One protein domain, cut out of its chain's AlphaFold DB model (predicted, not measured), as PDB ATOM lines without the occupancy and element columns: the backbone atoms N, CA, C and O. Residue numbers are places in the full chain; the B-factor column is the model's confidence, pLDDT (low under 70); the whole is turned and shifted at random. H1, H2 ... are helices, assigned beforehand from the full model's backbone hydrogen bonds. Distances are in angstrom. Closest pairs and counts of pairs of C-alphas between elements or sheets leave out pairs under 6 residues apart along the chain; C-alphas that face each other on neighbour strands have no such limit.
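AT A GLANCE: This is residues 13 to 119 of the 255 residues of an uncharacterized protein of Phycisphaeraceae bacterium (UniProt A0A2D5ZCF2). Two helical hairpins pack together: in the longer one, H2 folds back along part of the long helix H1, and in the shorter one H4 packs on H2 and on residues 17 to 24 of H1, with H5 covering the side of H4 away from H1 and H2. The far end of H1 and the link of residues 44 to 55 make one end of the longest axis, and the short H3 sits at the other, by the start of H1. The printed part has 107 residues, with five named helices, H1 to H5 in that order, and no named strand; the class is all helix. The whole is loose, with a radius of gyration of the C-alphas of 16.4 A and spans of 54 by 24 by 22 A.

HOW THE PARTS SIT: Begin with H1, residues 13 to 43, which touches H2, residues 56 to 70, at a shallow tilt of 18 degrees, opposite ways. Look for their closest C-alphas at Gly 27 and Ser 58, 4.2 A apart; the two form a hairpin. H4, residues 83 to 95, touches H2 at a shallow tilt of 31 degrees, opposite ways, closest at the C-alphas of Tyr 62 and Cys 93, 5.1 A. H4 also touches H1, through residues 17 to 24 of H1 alone, at a steep tilt of 36 degrees, only just beyond shallow, the same way; the closest C-alphas, of Tyr 24 and Cys 93, are 6.9 A apart. H1, H2 and H4 are an up and down bundle, each running against the one before it in the chain. H5, residues 100 to 117, forms a hairpin with H4: they touch at a shallow tilt of 17 degrees, closest at the C-alphas of Ala 91 and Ala 103, 4.5 A. H5 is apart from H1 and H2. H3, residues 74 to 79, only just touches H1, with 3 pairs of C-alphas within 8 A, about perpendicular at 75 degrees; the closest are those of Gly 13 and Leu 77, 6.6 A. In H1, H3 and H4 every O i to N i+4 pair is within hydrogen-bond range; in H2 it is 9 of 11 and in H5 12 of 14.

IN THESE COORDINATES: Find C-alpha 13 at (42.098, -20.174, 16.120); from there H1 runs 45.2 A to C-alpha 43 at (29.782, -63.608, 16.755). H2, from Asp 56 to Asp 70, is 21.5 A long, and H3, from Glu 74 to Gln 79, 8.7 A. H4 runs 18.3 A from Val 83 to Trp 95. H5 runs 25.6 A from Tyr 100 to C-alpha 117 at (47.510, -24.686, 31.915).

THE WHOLE: The two C-alphas farthest apart are those of Glu 46 and Pro 75, 54.4 A. The printed part has no cut. The link from H1 to H2 is long, with 12 residues; those from H2 to H3, H3 to H4 and H4 to H5 are tight. In the B-factor column the mean pLDDT of the printed part is 89.0, and residues 48 to 55 are under 70.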
ATOM      1  N   GLY A  13      41.407 -19.121  15.361       86.19
ATOM      2  CA  GLY A  13      42.098 -20.174  16.120       86.19
ATOM      3  C   GLY A  13      41.150 -21.250  16.669       86.19
ATOM      4  O   GLY A  13      41.232 -22.401  16.234       86.19
ATOM      5  N   PRO A  14      40.192 -20.897  17.547       90.56
ATOM      6  CA  PRO A  14      39.255 -21.866  18.121       90.56
ATOM      7  C   PRO A  14      38.365 -22.571  17.089       90.56
ATOM      8  O   PRO A  14      37.967 -23.715  17.298       90.56
ATOM      9  N   ALA A  15      38.032 -21.902  15.980       92.44
ATOM     10  CA  ALA A  15      37.258 -22.504  14.894       92.44
ATOM     11  C   ALA A  15      38.077 -23.553  14.124       92.44
ATOM     12  O   ALA A  15      37.570 -24.633  13.828       92.44
ATOM     13  N   ALA A  16      39.349 -23.263  13.835       94.56
ATOM     14  CA  ALA A  16      40.246 -24.215  13.191       94.56
ATOM     15  C   ALA A  16      40.578 -25.404  14.109       94.56
ATOM     16  O   ALA A  16      40.565 -26.539  13.641       94.56
ATOM     17  N   LEU A  17      40.777 -25.185  15.416       95.56
ATOM     18  CA  LEU A  17      40.971 -26.291  16.360       95.56
ATOM     19  C   LEU A  17      39.736 -27.202  16.443       95.56
ATOM     20  O   LEU A  17      39.885 -28.418  16.391       95.56
ATOM     21  N   ARG A  18      38.524 -26.631  16.498       95.88
ATOM     22  CA  ARG A  18      37.277 -27.414  16.428       95.88
ATOM     23  C   ARG A  18      37.202 -28.247  15.154       95.88
ATOM     24  O   ARG A  18      36.935 -29.437  15.219       95.88
ATOM     25  N   ARG A  19      37.549 -27.659  14.006       96.88
ATOM     26  CA  ARG A  19      37.619 -28.399  12.743       96.88
ATOM     27  C   ARG A  19      38.617 -29.561  12.800       96.88
ATOM     28  O   ARG A  19      38.316 -30.628  12.278       96.88
ATOM     29  N   ALA A  20      39.789 -29.376  13.408       97.50
ATOM     30  CA  ALA A  20      40.751 -30.466  13.589       97.50
ATOM     31  C   ALA A  20      40.179 -31.589  14.472       97.50
ATOM     32  O   ALA A  20      40.356 -32.764  14.154       97.50
ATOM     33  N   GLN A  21      39.458 -31.238  15.543       97.19
ATOM     34  CA  GLN A  21      38.775 -32.206  16.408       97.19
ATOM     35  C   GLN A  21      37.684 -32.969  15.653       97.19
ATOM     36  O   GLN A  21      37.628 -34.189  15.757       97.19
ATOM     37  N   ASP A  22      36.866 -32.284  14.851       97.38
ATOM     38  CA  ASP A  22      35.825 -32.917  14.036       97.38
ATOM     39  C   ASP A  22      36.426 -33.917  13.038       97.38
ATOM     40  O   ASP A  22      35.909 -35.020  12.870       97.38
ATOM     41  N   LEU A  23      37.549 -33.558  12.402       97.50
ATOM     42  CA  LEU A  23      38.281 -34.454  11.503       97.50
ATOM     43  C   LEU A  23      38.801 -35.687  12.249       97.50
ATOM     44  O   LEU A  23      38.578 -36.806  11.795       97.50
ATOM     45  N   TYR A  24      39.439 -35.501  13.405       97.50
ATOM     46  CA  TYR A  24      39.898 -36.619  14.228       97.50
ATOM     47  C   TYR A  24      38.743 -37.538  14.645       97.50
ATOM     48  O   TYR A  24      38.808 -38.743  14.420       97.50
ATOM     49  N   ASN A  25      37.660 -36.969  15.183       96.00
ATOM     50  CA  ASN A  25      36.481 -37.723  15.607       96.00
ATOM     51  C   ASN A  25      35.881 -38.516  14.446       96.00
ATOM     52  O   ASN A  25      35.515 -39.674  14.622       96.00
ATOM     53  N   ARG A  26      35.844 -37.936  13.241       95.19
ATOM     54  CA  ARG A  26      35.357 -38.639  12.056       95.19
ATOM     55  C   ARG A  26      36.236 -39.828  11.672       95.19
ATOM     56  O   ARG A  26      35.706 -40.861  11.272       95.19
ATOM     57  N   GLY A  27      37.555 -39.696  11.808       94.56
ATOM     58  CA  GLY A  27      38.481 -40.818  11.656       94.56
ATOM     59  C   GLY A  27      38.177 -41.939  12.653       94.56
ATOM     60  O   GLY A  27      38.012 -43.088  12.245       94.56
ATOM     61  N   VAL A  28      37.999 -41.586  13.931       93.38
ATOM     62  CA  VAL A  28      37.696 -42.538  15.012       93.38
ATOM     63  C   VAL A  28      36.350 -43.234  14.796       93.38
ATOM     64  O   VAL A  28      36.248 -44.444  14.977       93.38
ATOM     65  N   GLU A  29      35.316 -42.506  14.367       91.00
ATOM     66  CA  GLU A  29      34.004 -43.079  14.035       91.00
ATOM     67  C   GLU A  29      34.109 -44.179  12.971       91.00
ATOM     68  O   GLU A  29      33.496 -45.237  13.115       91.00
ATOM     69  N   ILE A  30      34.900 -43.946  11.917       89.81
ATOM     70  CA  ILE A  30      35.109 -44.912  10.829       89.81
ATOM     71  C   ILE A  30      35.843 -46.157  11.344       89.81
ATOM     72  O   ILE A  30      35.451 -47.279  11.018       89.81
ATOM     73  N   GLU A  31      36.875 -45.984  12.170       89.25
ATOM     74  CA  GLU A  31      37.625 -47.106  12.752       89.25
ATOM     75  C   GLU A  31      36.777 -47.941  13.714       89.25
ATOM     76  O   GLU A  31      36.806 -49.175  13.673       89.25
ATOM     77  N   ASN A  32      35.984 -47.276  14.554       86.81
ATOM     78  CA  ASN A  32      35.092 -47.938  15.497       86.81
ATOM     79  C   ASN A  32      33.998 -48.721  14.769       86.81
ATOM     80  O   ASN A  32      33.714 -49.857  15.151       86.81
ATOM     81  N   ALA A  33      33.430 -48.162  13.695       84.56
ATOM     82  CA  ALA A  33      32.459 -48.864  12.863       84.56
ATOM     83  C   ALA A  33      33.042 -50.171  12.296       84.56
ATOM     84  O   ALA A  33      32.418 -51.223  12.434       84.56
ATOM     85  N   GLY A  34      34.270 -50.132  11.763       80.88
ATOM     86  CA  GLY A  34      34.950 -51.331  11.261       80.88
ATOM     87  C   GLY A  34      35.268 -52.362  12.354       80.88
ATOM     88  O   GLY A  34      35.233 -53.568  12.113       80.88
ATOM     89  N   THR A  35      35.546 -51.926  13.584       78.94
ATOM     90  CA  THR A  35      35.765 -52.842  14.718       78.94
ATOM     91  C   THR A  35      34.480 -53.537  15.158       78.94
ATOM     92  O   THR A  35      34.486 -54.756  15.324       78.94
ATOM     93  N   VAL A  36      33.375 -52.798  15.288       75.19
ATOM     94  CA  VAL A  36      32.057 -53.372  15.609       75.19
ATOM     95  C   VAL A  36      31.625 -54.368  14.534       75.19
ATOM     96  O   VAL A  36      31.111 -55.437  14.851       75.19
ATOM     97  N   GLU A  37      31.874 -54.054  13.265       76.25
ATOM     98  CA  GLU A  37      31.578 -54.950  12.150       76.25
ATOM     99  C   GLU A  37      32.382 -56.255  12.227       76.25
ATOM    100  O   GLU A  37      31.795 -57.333  12.147       76.25
ATOM    101  N   ARG A  38      33.698 -56.180  12.472       74.50
ATOM    102  CA  ARG A  38      34.539 -57.373  12.674       74.50
ATOM    103  C   ARG A  38      34.075 -58.219  13.856       74.50
ATOM    104  O   ARG A  38      34.066 -59.442  13.753       74.50
ATOM    105  N   TRP A  39      33.678 -57.584  14.956       72.31
ATOM    106  CA  TRP A  39      33.136 -58.293  16.114       72.31
ATOM    107  C   TRP A  39      31.814 -58.992  15.774       72.31
ATOM    108  O   TRP A  39      31.665 -60.184  16.032       72.31
ATOM    109  N   ASN A  40      30.896 -58.299  15.093       72.31
ATOM    110  CA  ASN A  40      29.645 -58.897  14.623       72.31
ATOM    111  C   ASN A  40      29.898 -60.074  13.667       72.31
ATOM    112  O   ASN A  40      29.235 -61.093  13.798       72.31
ATOM    113  N   MET A  41      30.881 -59.981  12.762       72.88
ATOM    114  CA  MET A  41      31.268 -61.088  11.873       72.88
ATOM    115  C   MET A  41      31.783 -62.318  12.631       72.88
ATOM    116  O   MET A  41      31.583 -63.436  12.168       72.88
ATOM    117  N   GLN A  42      32.458 -62.132  13.770       72.75
ATOM    118  CA  GLN A  42      32.952 -63.239  14.597       72.75
ATOM    119  C   GLN A  42      31.836 -63.904  15.408       72.75
ATOM    120  O   GLN A  42      31.858 -65.120  15.587       72.75
ATOM    121  N   VAL A  43      30.873 -63.119  15.899       73.81
ATOM    122  CA  VAL A  43      29.782 -63.608  16.755       73.81
ATOM    123  C   VAL A  43      28.612 -64.170  15.937       73.81
ATOM    124  O   VAL A  43      28.044 -65.194  16.309       73.81
ATOM    125  N   ASP A  44      28.247 -63.518  14.831       77.19
ATOM    126  CA  ASP A  44      27.120 -63.885  13.967       77.19
ATOM    127  C   ASP A  44      27.418 -63.527  12.492       77.19
ATOM    128  O   ASP A  44      27.045 -62.449  12.006       77.19
ATOM    129  N   PRO A  45      28.096 -64.428  11.751       74.81
ATOM    130  CA  PRO A  45      28.509 -64.186  10.367       74.81
ATOM    131  C   PRO A  45      27.345 -63.899   9.406       74.81
ATOM    132  O   PRO A  45      27.546 -63.246   8.383       74.81
ATOM    133  N   GLU A  46      26.131 -64.374   9.710       80.62
ATOM    134  CA  GLU A  46      24.954 -64.221   8.843       80.62
ATOM    135  C   GLU A  46      24.322 -62.823   8.941       80.62
ATOM    136  O   GLU A  46      23.570 -62.418   8.052       80.62
ATOM    137  N   ARG A  47      24.635 -62.065  10.001       72.06
ATOM    138  CA  ARG A  47      24.122 -60.705  10.236       72.06
ATOM    139  C   ARG A  47      25.089 -59.588   9.864       72.06
ATOM    140  O   ARG A  47      24.743 -58.417  10.035       72.06
ATOM    141  N   ALA A  48      26.278 -59.916   9.369       63.62
ATOM    142  CA  ALA A  48      27.268 -58.912   9.022       63.62
ATOM    143  C   ALA A  48      26.788 -58.056   7.828       63.62
ATOM    144  O   ALA A  48      26.547 -58.597   6.744       63.62
ATOM    145  N   PRO A  49      26.619 -56.728   7.988       61.69
ATOM    146  CA  PRO A  49      26.351 -55.860   6.848       61.69
ATOM    147  C   PRO A  49      27.525 -55.921   5.862       61.69
ATOM    148  O   PRO A  49      28.674 -56.038   6.259       61.69
ATOM    149  N   VAL A  50      27.237 -55.833   4.564       60.38
ATOM    150  CA  VAL A  50      28.260 -55.760   3.511       60.38
ATOM    151  C   VAL A  50      28.522 -54.286   3.213       60.38
ATOM    152  O   VAL A  50      27.871 -53.720   2.333       60.38
ATOM    153  N   LEU A  51      29.430 -53.629   3.940       59.41
ATOM    154  CA  LEU A  51      29.903 -52.293   3.562       59.41
ATOM    155  C   LEU A  51      31.416 -52.139   3.779       59.41
ATOM    156  O   LEU A  51      31.944 -52.561   4.797       59.41
ATOM    157  N   PRO A  52      32.141 -51.503   2.844       55.47
ATOM    158  CA  PRO A  52      33.586 -51.386   2.932       55.47
ATOM    159  C   PRO A  52      33.961 -50.166   3.779       55.47
ATOM    160  O   PRO A  52      34.233 -49.089   3.245       55.47
ATOM    161  N   ALA A  53      34.024 -50.311   5.101       57.59
ATOM    162  CA  ALA A  53      34.849 -49.406   5.894       57.59
ATOM    163  C   ALA A  53      36.324 -49.765   5.633       57.59
ATOM    164  O   ALA A  53      36.926 -50.550   6.360       57.59
ATOM    165  N   SER A  54      36.902 -49.247   4.541       67.56
ATOM    166  CA  SER A  54      38.339 -49.419   4.300       67.56
ATOM    167  C   SER A  54      39.120 -48.620   5.354       67.56
ATOM    168  O   SER A  54      38.860 -47.416   5.478       67.56
ATOM    169  N   PRO A  55      40.094 -49.231   6.060       68.12
ATOM    170  CA  PRO A  55      41.006 -48.534   6.971       68.12
ATOM    171  C   PRO A  55      41.691 -47.308   6.346       68.12
ATOM    172  O   PRO A  55      41.977 -46.334   7.036       68.12
ATOM    173  N   ASP A  56      41.879 -47.291   5.024       79.81
ATOM    174  CA  ASP A  56      42.462 -46.145   4.314       79.81
ATOM    175  C   ASP A  56      41.602 -44.876   4.420       79.81
ATOM    176  O   ASP A  56      42.103 -43.755   4.301       79.81
ATOM    177  N   SER A  57      40.304 -45.039   4.685       82.62
ATOM    178  CA  SER A  57      39.359 -43.926   4.778       82.62
ATOM    179  C   SER A  57      39.563 -43.105   6.052       82.62
ATOM    180  O   SER A  57      39.447 -41.882   5.992       82.62
ATOM    181  N   SER A  58      39.899 -43.724   7.194       92.75
ATOM    182  CA  SER A  58      40.148 -42.997   8.454       92.75
ATOM    183  C   SER A  58      41.466 -42.220   8.409       92.75
ATOM    184  O   SER A  58      41.524 -41.066   8.837       92.75
ATOM    185  N   ARG A  59      42.508 -42.800   7.797       95.00
ATOM    186  CA  ARG A  59      43.841 -42.185   7.671       95.00
ATOM    187  C   ARG A  59      43.804 -40.831   6.963       95.00
ATOM    188  O   ARG A  59      44.490 -39.902   7.385       95.00
ATOM    189  N   GLY A  60      42.957 -40.683   5.940       94.69
ATOM    190  CA  GLY A  60      42.757 -39.402   5.252       94.69
ATOM    191  C   GLY A  60      42.261 -38.286   6.180       94.69
ATOM    192  O   GLY A  60      42.714 -37.145   6.075       94.69
ATOM    193  N   TYR A  61      41.393 -38.611   7.143       97.00
ATOM    194  CA  TYR A  61      40.916 -37.651   8.138       97.00
ATOM    195  C   TYR A  61      42.001 -37.263   9.145       97.00
ATOM    196  O   TYR A  61      42.111 -36.089   9.495       97.00
ATOM    197  N   TYR A  62      42.842 -38.209   9.571       97.56
ATOM    198  CA  TYR A  62      43.971 -37.914  10.462       97.56
ATOM    199  C   TYR A  62      45.044 -37.058   9.786       97.56
ATOM    200  O   TYR A  62      45.571 -36.137  10.409       97.56
ATOM    201  N   ALA A  63      45.320 -37.291   8.502       97.69
ATOM    202  CA  ALA A  63      46.211 -36.431   7.726       97.69
ATOM    203  C   ALA A  63      45.644 -35.004   7.612       97.69
ATOM    204  O   ALA A  63      46.327 -34.040   7.948       97.69
ATOM    205  N   ALA A  64      44.359 -34.869   7.268       97.25
ATOM    206  CA  ALA A  64      43.692 -33.569   7.216       97.25
ATOM    207  C   ALA A  64      43.637 -32.866   8.590       97.25
ATOM    208  O   ALA A  64      43.733 -31.641   8.661       97.25
ATOM    209  N   CYS A  65      43.492 -33.620   9.688       97.94
ATOM    210  CA  CYS A  65      43.630 -33.112  11.057       97.94
ATOM    211  C   CYS A  65      45.000 -32.444  11.247       97.94
ATOM    212  O   CYS A  65      45.061 -31.299  11.700       97.94
ATOM    213  N   LEU A  66      46.087 -33.131  10.874       98.19
ATOM    214  CA  LEU A  66      47.446 -32.601  10.995       98.19
ATOM    215  C   LEU A  66      47.650 -31.342  10.151       98.19
ATOM    216  O   LEU A  66      48.165 -30.363  10.686       98.19
ATOM    217  N   ASP A  67      47.161 -31.315   8.911       98.00
ATOM    218  CA  ASP A  67      47.260 -30.135   8.042       98.00
ATOM    219  C   ASP A  67      46.602 -28.898   8.678       98.00
ATOM    220  O   ASP A  67      47.139 -27.787   8.639       98.00
ATOM    221  N   VAL A  68      45.436 -29.075   9.314       97.50
ATOM    222  CA  VAL A  68      44.764 -27.987  10.041       97.50
ATOM    223  C   VAL A  68      45.591 -27.553  11.254       97.50
ATOM    224  O   VAL A  68      45.737 -26.354  11.491       97.50
ATOM    225  N   LEU A  69      46.149 -28.505  12.007       97.12
ATOM    226  CA  LEU A  69      46.980 -28.241  13.187       97.12
ATOM    227  C   LEU A  69      48.333 -27.593  12.848       97.12
ATOM    228  O   LEU A  69      48.871 -26.860  13.679       97.12
ATOM    229  N   ASP A  70      48.898 -27.852  11.668       96.69
ATOM    230  CA  ASP A  70      50.119 -27.216  11.153       96.69
ATOM    231  C   ASP A  70      49.894 -25.726  10.846       96.69
ATOM    232  O   ASP A  70      50.802 -24.910  11.003       96.69
ATOM    233  N   GLY A  71      48.666 -25.345  10.477       94.75
ATOM    234  CA  GLY A  71      48.284 -23.955  10.218       94.75
ATOM    235  C   GLY A  71      47.947 -23.124  11.465       94.75
ATOM    236  O   GLY A  71      47.717 -21.915  11.350       94.75
ATOM    237  N   LEU A  72      47.880 -23.732  12.654       94.94
ATOM    238  CA  LEU A  72      47.521 -23.019  13.882       94.94
ATOM    239  C   LEU A  72      48.695 -22.205  14.441       94.94
ATOM    240  O   LEU A  72      49.832 -22.658  14.522       94.94
ATOM    241  N   SER A  73      48.394 -20.993  14.909       94.12
ATOM    242  CA  SER A  73      49.369 -20.135  15.586       94.12
ATOM    243  C   SER A  73      49.426 -20.466  17.077       94.12
ATOM    244  O   SER A  73      48.480 -20.181  17.811       94.12
ATOM    245  N   GLU A  74      50.551 -21.013  17.540       92.81
ATOM    246  CA  GLU A  74      50.753 -21.350  18.954       92.81
ATOM    247  C   GLU A  74      50.577 -20.149  19.906       92.81
ATOM    248  O   GLU A  74      49.860 -20.305  20.891       92.81
ATOM    249  N   PRO A  75      51.080 -18.927  19.613       93.19
ATOM    250  CA  PRO A  75      50.799 -17.757  20.448       93.19
ATOM    251  C   PRO A  75      49.307 -17.442  20.607       93.19
ATOM    252  O   PRO A  75      48.886 -17.020  21.681       93.19
ATOM    253  N   LYS A  76      48.494 -17.651  19.560       90.50
ATOM    254  CA  LYS A  76      47.037 -17.471  19.654       90.50
ATOM    255  C   LYS A  76      46.401 -18.568  20.504       90.50
ATOM    256  O   LYS A  76      45.590 -18.269  21.368       90.50
ATOM    257  N   LEU A  77      46.811 -19.822  20.309       92.44
ATOM    258  CA  LEU A  77      46.343 -20.934  21.139       92.44
ATOM    259  C   LEU A  77      46.709 -20.741  22.615       92.44
ATOM    260  O   LEU A  77      45.918 -21.104  23.476       92.44
ATOM    261  N   ALA A  78      47.871 -20.158  22.913       92.00
ATOM    262  CA  ALA A  78      48.296 -19.860  24.278       92.00
ATOM    263  C   ALA A  78      47.394 -18.813  24.943       92.00
ATOM    264  O   ALA A  78      46.996 -18.993  26.088       92.00
ATOM    265  N   GLN A  79      46.998 -17.761  24.214       91.25
ATOM    266  CA  GLN A  79      46.043 -16.763  24.720       91.25
ATOM    267  C   GLN A  79      44.702 -17.394  25.115       91.25
ATOM    268  O   GLN A  79      44.103 -16.984  26.109       91.25
ATOM    269  N   ASP A  80      44.277 -18.414  24.370       90.69
ATOM    270  CA  ASP A  80      43.026 -19.137  24.601       90.69
ATOM    271  C   ASP A  80      43.184 -20.364  25.526       90.69
ATOM    272  O   ASP A  80      42.199 -21.051  25.784       90.69
ATOM    273  N   ARG A  81      44.398 -20.657  26.028       92.19
ATOM    274  CA  ARG A  81      44.736 -21.865  26.818       92.19
ATOM    275  C   ARG A  81      44.438 -23.194  26.105       92.19
ATOM    276  O   ARG A  81      44.057 -24.183  26.717       92.19
ATOM    277  N   LEU A  82      44.635 -23.232  24.789       93.75
ATOM    278  CA  LEU A  82      44.338 -24.381  23.920       93.75
ATOM    279  C   LEU A  82      45.592 -25.119  23.416       93.75
ATOM    280  O   LEU A  82      45.497 -26.005  22.562       93.75
ATOM    281  N   VAL A  83      46.782 -24.759  23.910       95.00
ATOM    282  CA  VAL A  83      48.058 -25.343  23.450       95.00
ATOM    283  C   VAL A  83      48.146 -26.831  23.784       95.00
ATOM    284  O   VAL A  83      48.517 -27.620  22.916       95.00
ATOM    285  N   SER A  84      47.784 -27.228  25.008       94.19
ATOM    286  CA  SER A  84      47.794 -28.633  25.436       94.19
ATOM    287  C   SER A  84      46.880 -29.483  24.556       94.19
ATOM    288  O   SER A  84      47.330 -30.485  24.002       94.19
ATOM    289  N   THR A  85      45.642 -29.034  24.334       95.88
ATOM    290  CA  THR A  85      44.658 -29.729  23.499       95.88
ATOM    291  C   THR A  85      45.142 -29.882  22.061       95.88
ATOM    292  O   THR A  85      45.067 -30.973  21.500       95.88
ATOM    293  N   ALA A  86      45.683 -28.821  21.452       97.06
ATOM    294  CA  ALA A  86      46.189 -28.884  20.081       97.06
ATOM    295  C   ALA A  86      47.399 -29.825  19.944       97.06
ATOM    296  O   ALA A  86      47.510 -30.563  18.961       97.06
ATOM    297  N   ARG A  87      48.305 -29.828  20.933       97.12
ATOM    298  CA  ARG A  87      49.467 -30.730  20.960       97.12
ATOM    299  C   ARG A  87      49.055 -32.185  21.180       97.12
ATOM    300  O   ARG A  87      49.567 -33.054  20.477       97.12
ATOM    301  N   LEU A  88      48.115 -32.445  22.089       97.88
ATOM    302  CA  LEU A  88      47.568 -33.783  22.315       97.88
ATOM    303  C   LEU A  88      46.874 -34.305  21.056       97.88
ATOM    304  O   LEU A  88      47.144 -35.423  20.630       97.88
ATOM    305  N   LEU A  89      46.041 -33.483  20.414       98.06
ATOM    306  CA  LEU A  89      45.361 -33.867  19.179       98.06
ATOM    307  C   LEU A  89      46.355 -34.186  18.056       98.06
ATOM    308  O   LEU A  89      46.178 -35.173  17.346       98.06
ATOM    309  N   ARG A  90      47.447 -33.415  17.937       98.50
ATOM    310  CA  ARG A  90      48.547 -33.738  17.014       98.50
ATOM    311  C   ARG A  90      49.154 -35.103  17.336       98.50
ATOM    312  O   ARG A  90      49.359 -35.893  16.422       98.50
ATOM    313  N   ALA A  91      49.449 -35.375  18.605       98.31
ATOM    314  CA  ALA A  91      50.031 -36.647  19.026       98.31
ATOM    315  C   ALA A  91      49.112 -37.833  18.694       98.31
ATOM    316  O   ALA A  91      49.582 -38.832  18.155       98.31
ATOM    317  N   LEU A  92      47.804 -37.685  18.925       98.06
ATOM    318  CA  LEU A  92      46.797 -38.679  18.559       98.06
ATOM    319  C   LEU A  92      46.732 -38.883  17.038       98.06
ATOM    320  O   LEU A  92      46.837 -40.017  16.583       98.06
ATOM    321  N   CYS A  93      46.639 -37.815  16.236       98.38
ATOM    322  CA  CYS A  93      46.611 -37.928  14.771       98.38
ATOM    323  C   CYS A  93      47.905 -38.580  14.223       98.38
ATOM    324  O   CYS A  93      47.833 -39.392  13.307       98.38
ATOM    325  N   LEU A  94      49.081 -38.298  14.804       98.50
ATOM    326  CA  LEU A  94      50.343 -38.970  14.444       98.50
ATOM    327  C   LEU A  94      50.348 -40.455  14.823       98.50
ATOM    328  O   LEU A  94      50.819 -41.276  14.039       98.50
ATOM    329  N   TRP A  95      49.826 -40.799  16.003       98.06
ATOM    330  CA  TRP A  95      49.723 -42.185  16.456       98.06
ATOM    331  C   TRP A  95      48.826 -43.004  15.529       98.06
ATOM    332  O   TRP A  95      49.254 -44.047  15.054       98.06
ATOM    333  N   ARG A  96      47.640 -42.489  15.172       96.56
ATOM    334  CA  ARG A  96      46.712 -43.168  14.247       96.56
ATOM    335  C   ARG A  96      47.223 -43.276  12.799       96.56
ATOM    336  O   ARG A  96      46.588 -43.915  11.966       96.56
ATOM    337  N   LEU A  97      48.338 -42.619  12.477       96.56
ATOM    338  CA  LEU A  97      49.038 -42.718  11.193       96.56
ATOM    339  C   LEU A  97      50.302 -43.589  11.278       96.56
ATOM    340  O   LEU A  97      51.114 -43.561  10.353       96.56
ATOM    341  N   ASP A  98      50.487 -44.314  12.383       96.88
ATOM    342  CA  ASP A  98      51.631 -45.192  12.676       96.88
ATOM    343  C   ASP A  98      52.981 -44.450  12.706       96.88
ATOM    344  O   ASP A  98      54.064 -45.025  12.599       96.88
ATOM    345  N   ARG A  99      52.953 -43.123  12.895       97.69
ATOM    346  CA  ARG A  99      54.154 -42.278  13.025       97.69
ATOM    347  C   ARG A  99      54.628 -42.266  14.476       97.69
ATOM    348  O   ARG A  99      54.753 -41.208  15.094       97.69
ATOM    349  N   TYR A 100      54.888 -43.448  15.037       97.62
ATOM    350  CA  TYR A 100      55.041 -43.670  16.483       97.62
ATOM    351  C   TYR A 100      56.102 -42.800  17.159       97.62
ATOM    352  O   TYR A 100      55.866 -42.244  18.234       97.62
ATOM    353  N   LYS A 101      57.262 -42.619  16.517       97.19
ATOM    354  CA  LYS A 101      58.325 -41.749  17.042       97.19
ATOM    355  C   LYS A 101      57.840 -40.305  17.196       97.19
ATOM    356  O   LYS A 101      57.997 -39.709  18.257       97.19
ATOM    357  N   GLU A 102      57.223 -39.762  16.151       98.06
ATOM    358  CA  GLU A 102      56.721 -38.389  16.152       98.06
ATOM    359  C   GLU A 102      55.536 -38.225  17.106       98.06
ATOM    360  O   GLU A 102      55.426 -37.200  17.781       98.06
ATOM    361  N   ALA A 103      54.681 -39.246  17.199       98.19
ATOM    362  CA  ALA A 103      53.566 -39.293  18.132       98.19
ATOM    363  C   ALA A 103      54.045 -39.224  19.588       98.19
ATOM    364  O   ALA A 103      53.525 -38.415  20.353       98.19
ATOM    365  N   ARG A 104      55.085 -39.985  19.963       97.19
ATOM    366  CA  ARG A 104      55.703 -39.905  21.299       97.19
ATOM    367  C   ARG A 104      56.291 -38.531  21.588       97.19
ATOM    368  O   ARG A 104      56.049 -37.979  22.658       97.19
ATOM    369  N   ASP A 105      57.042 -37.970  20.644       96.94
ATOM    370  CA  ASP A 105      57.630 -36.638  20.811       96.94
ATOM    371  C   ASP A 105      56.536 -35.573  20.987       96.94
ATOM    372  O   ASP A 105      56.660 -34.666  21.812       96.94
ATOM    373  N   ALA A 106      55.439 -35.683  20.235       97.06
ATOM    374  CA  ALA A 106      54.276 -34.816  20.380       97.06
ATOM    375  C   ALA A 106      53.535 -35.037  21.711       97.06
ATOM    376  O   ALA A 106      53.138 -34.052  22.330       97.06
ATOM    377  N   ALA A 107      53.395 -36.283  22.171       96.56
ATOM    378  CA  ALA A 107      52.758 -36.626  23.441       96.56
ATOM    379  C   ALA A 107      53.527 -36.038  24.633       96.56
ATOM    380  O   ALA A 107      52.925 -35.373  25.468       96.56
ATOM    381  N   ASN A 108      54.859 -36.167  24.656       95.12
ATOM    382  CA  ASN A 108      55.699 -35.574  25.705       95.12
ATOM    383  C   ASN A 108      55.538 -34.044  25.752       95.12
ATOM    384  O   ASN A 108      55.317 -33.465  26.812       95.12
ATOM    385  N   ARG A 109      55.546 -33.377  24.587       95.19
ATOM    386  CA  ARG A 109      55.298 -31.926  24.496       95.19
ATOM    387  C   ARG A 109      53.879 -31.531  24.913       95.19
ATOM    388  O   ARG A 109      53.665 -30.393  25.341       95.19
ATOM    389  N   ALA A 110      52.900 -32.413  24.717       95.12
ATOM    390  CA  ALA A 110      51.530 -32.212  25.172       95.12
ATOM    391  C   ALA A 110      51.435 -32.366  26.697       95.12
ATOM    392  O   ALA A 110      50.781 -31.547  27.339       95.12
ATOM    393  N   GLU A 111      52.129 -33.347  27.281       94.44
ATOM    394  CA  GLU A 111      52.209 -33.563  28.730       94.44
ATOM    395  C   GLU A 111      52.823 -32.335  29.409       94.44
ATOM    396  O   GLU A 111      52.194 -31.747  30.288       94.44
ATOM    397  N   GLU A 112      53.976 -31.865  28.918       93.56
ATOM    398  CA  GLU A 112      54.638 -30.644  29.395       93.56
ATOM    399  C   GLU A 112      53.688 -29.437  29.380       93.56
ATOM    400  O   GLU A 112      53.522 -28.762  30.396       93.56
ATOM    401  N   ALA A 113      52.997 -29.198  28.258       91.62
ATOM    402  CA  ALA A 113      52.030 -28.104  28.142       91.62
ATOM    403  C   ALA A 113      50.832 -28.261  29.095       91.62
ATOM    404  O   ALA A 113      50.301 -27.271  29.600       91.62
ATOM    405  N   SER A 114      50.415 -29.498  29.363       88.88
ATOM    406  CA  SER A 114      49.259 -29.790  30.213       88.88
ATOM    407  C   SER A 114      49.536 -29.558  31.699       88.88
ATOM    408  O   SER A 114      48.600 -29.332  32.460       88.88
ATOM    409  N   THR A 115      50.803 -29.577  32.126       84.31
ATOM    410  CA  THR A 115      51.163 -29.291  33.526       84.31
ATOM    411  C   THR A 115      50.982 -27.824  33.918       84.31
ATOM    412  O   THR A 115      50.715 -27.545  35.084       84.31
ATOM    413  N   ALA A 116      51.104 -26.897  32.964       76.94
ATOM    414  CA  ALA A 116      51.032 -25.464  33.235       76.94
ATOM    415  C   ALA A 116      49.592 -24.931  33.218       76.94
ATOM    416  O   ALA A 116      49.205 -24.162  34.095       76.94
ATOM    417  N   GLU A 117      48.807 -25.318  32.209       74.50
ATOM    418  CA  GLU A 117      47.510 -24.686  31.915       74.50
ATOM    419  C   GLU A 117      46.460 -25.671  31.369       74.50
ATOM    420  O   GLU A 117      45.412 -25.247  30.887       74.50
ATOM    421  N   GLY A 118      46.737 -26.979  31.398       77.25
ATOM    422  CA  GLY A 118      45.915 -27.978  30.716       77.25
ATOM    423  C   GLY A 118      44.691 -28.447  31.494       77.25
ATOM    424  O   GLY A 118      44.704 -28.566  32.719       77.25
ATOM    425  N   GLU A 119      43.651 -28.811  30.745       88.56
ATOM    426  CA  GLU A 119      42.513 -29.567  31.261       88.56
ATOM    427  C   GLU A 119      42.977 -30.922  31.843       88.56
ATOM    428  O   GLU A 119      43.802 -31.600  31.215       88.56
TER     429      GLU A 119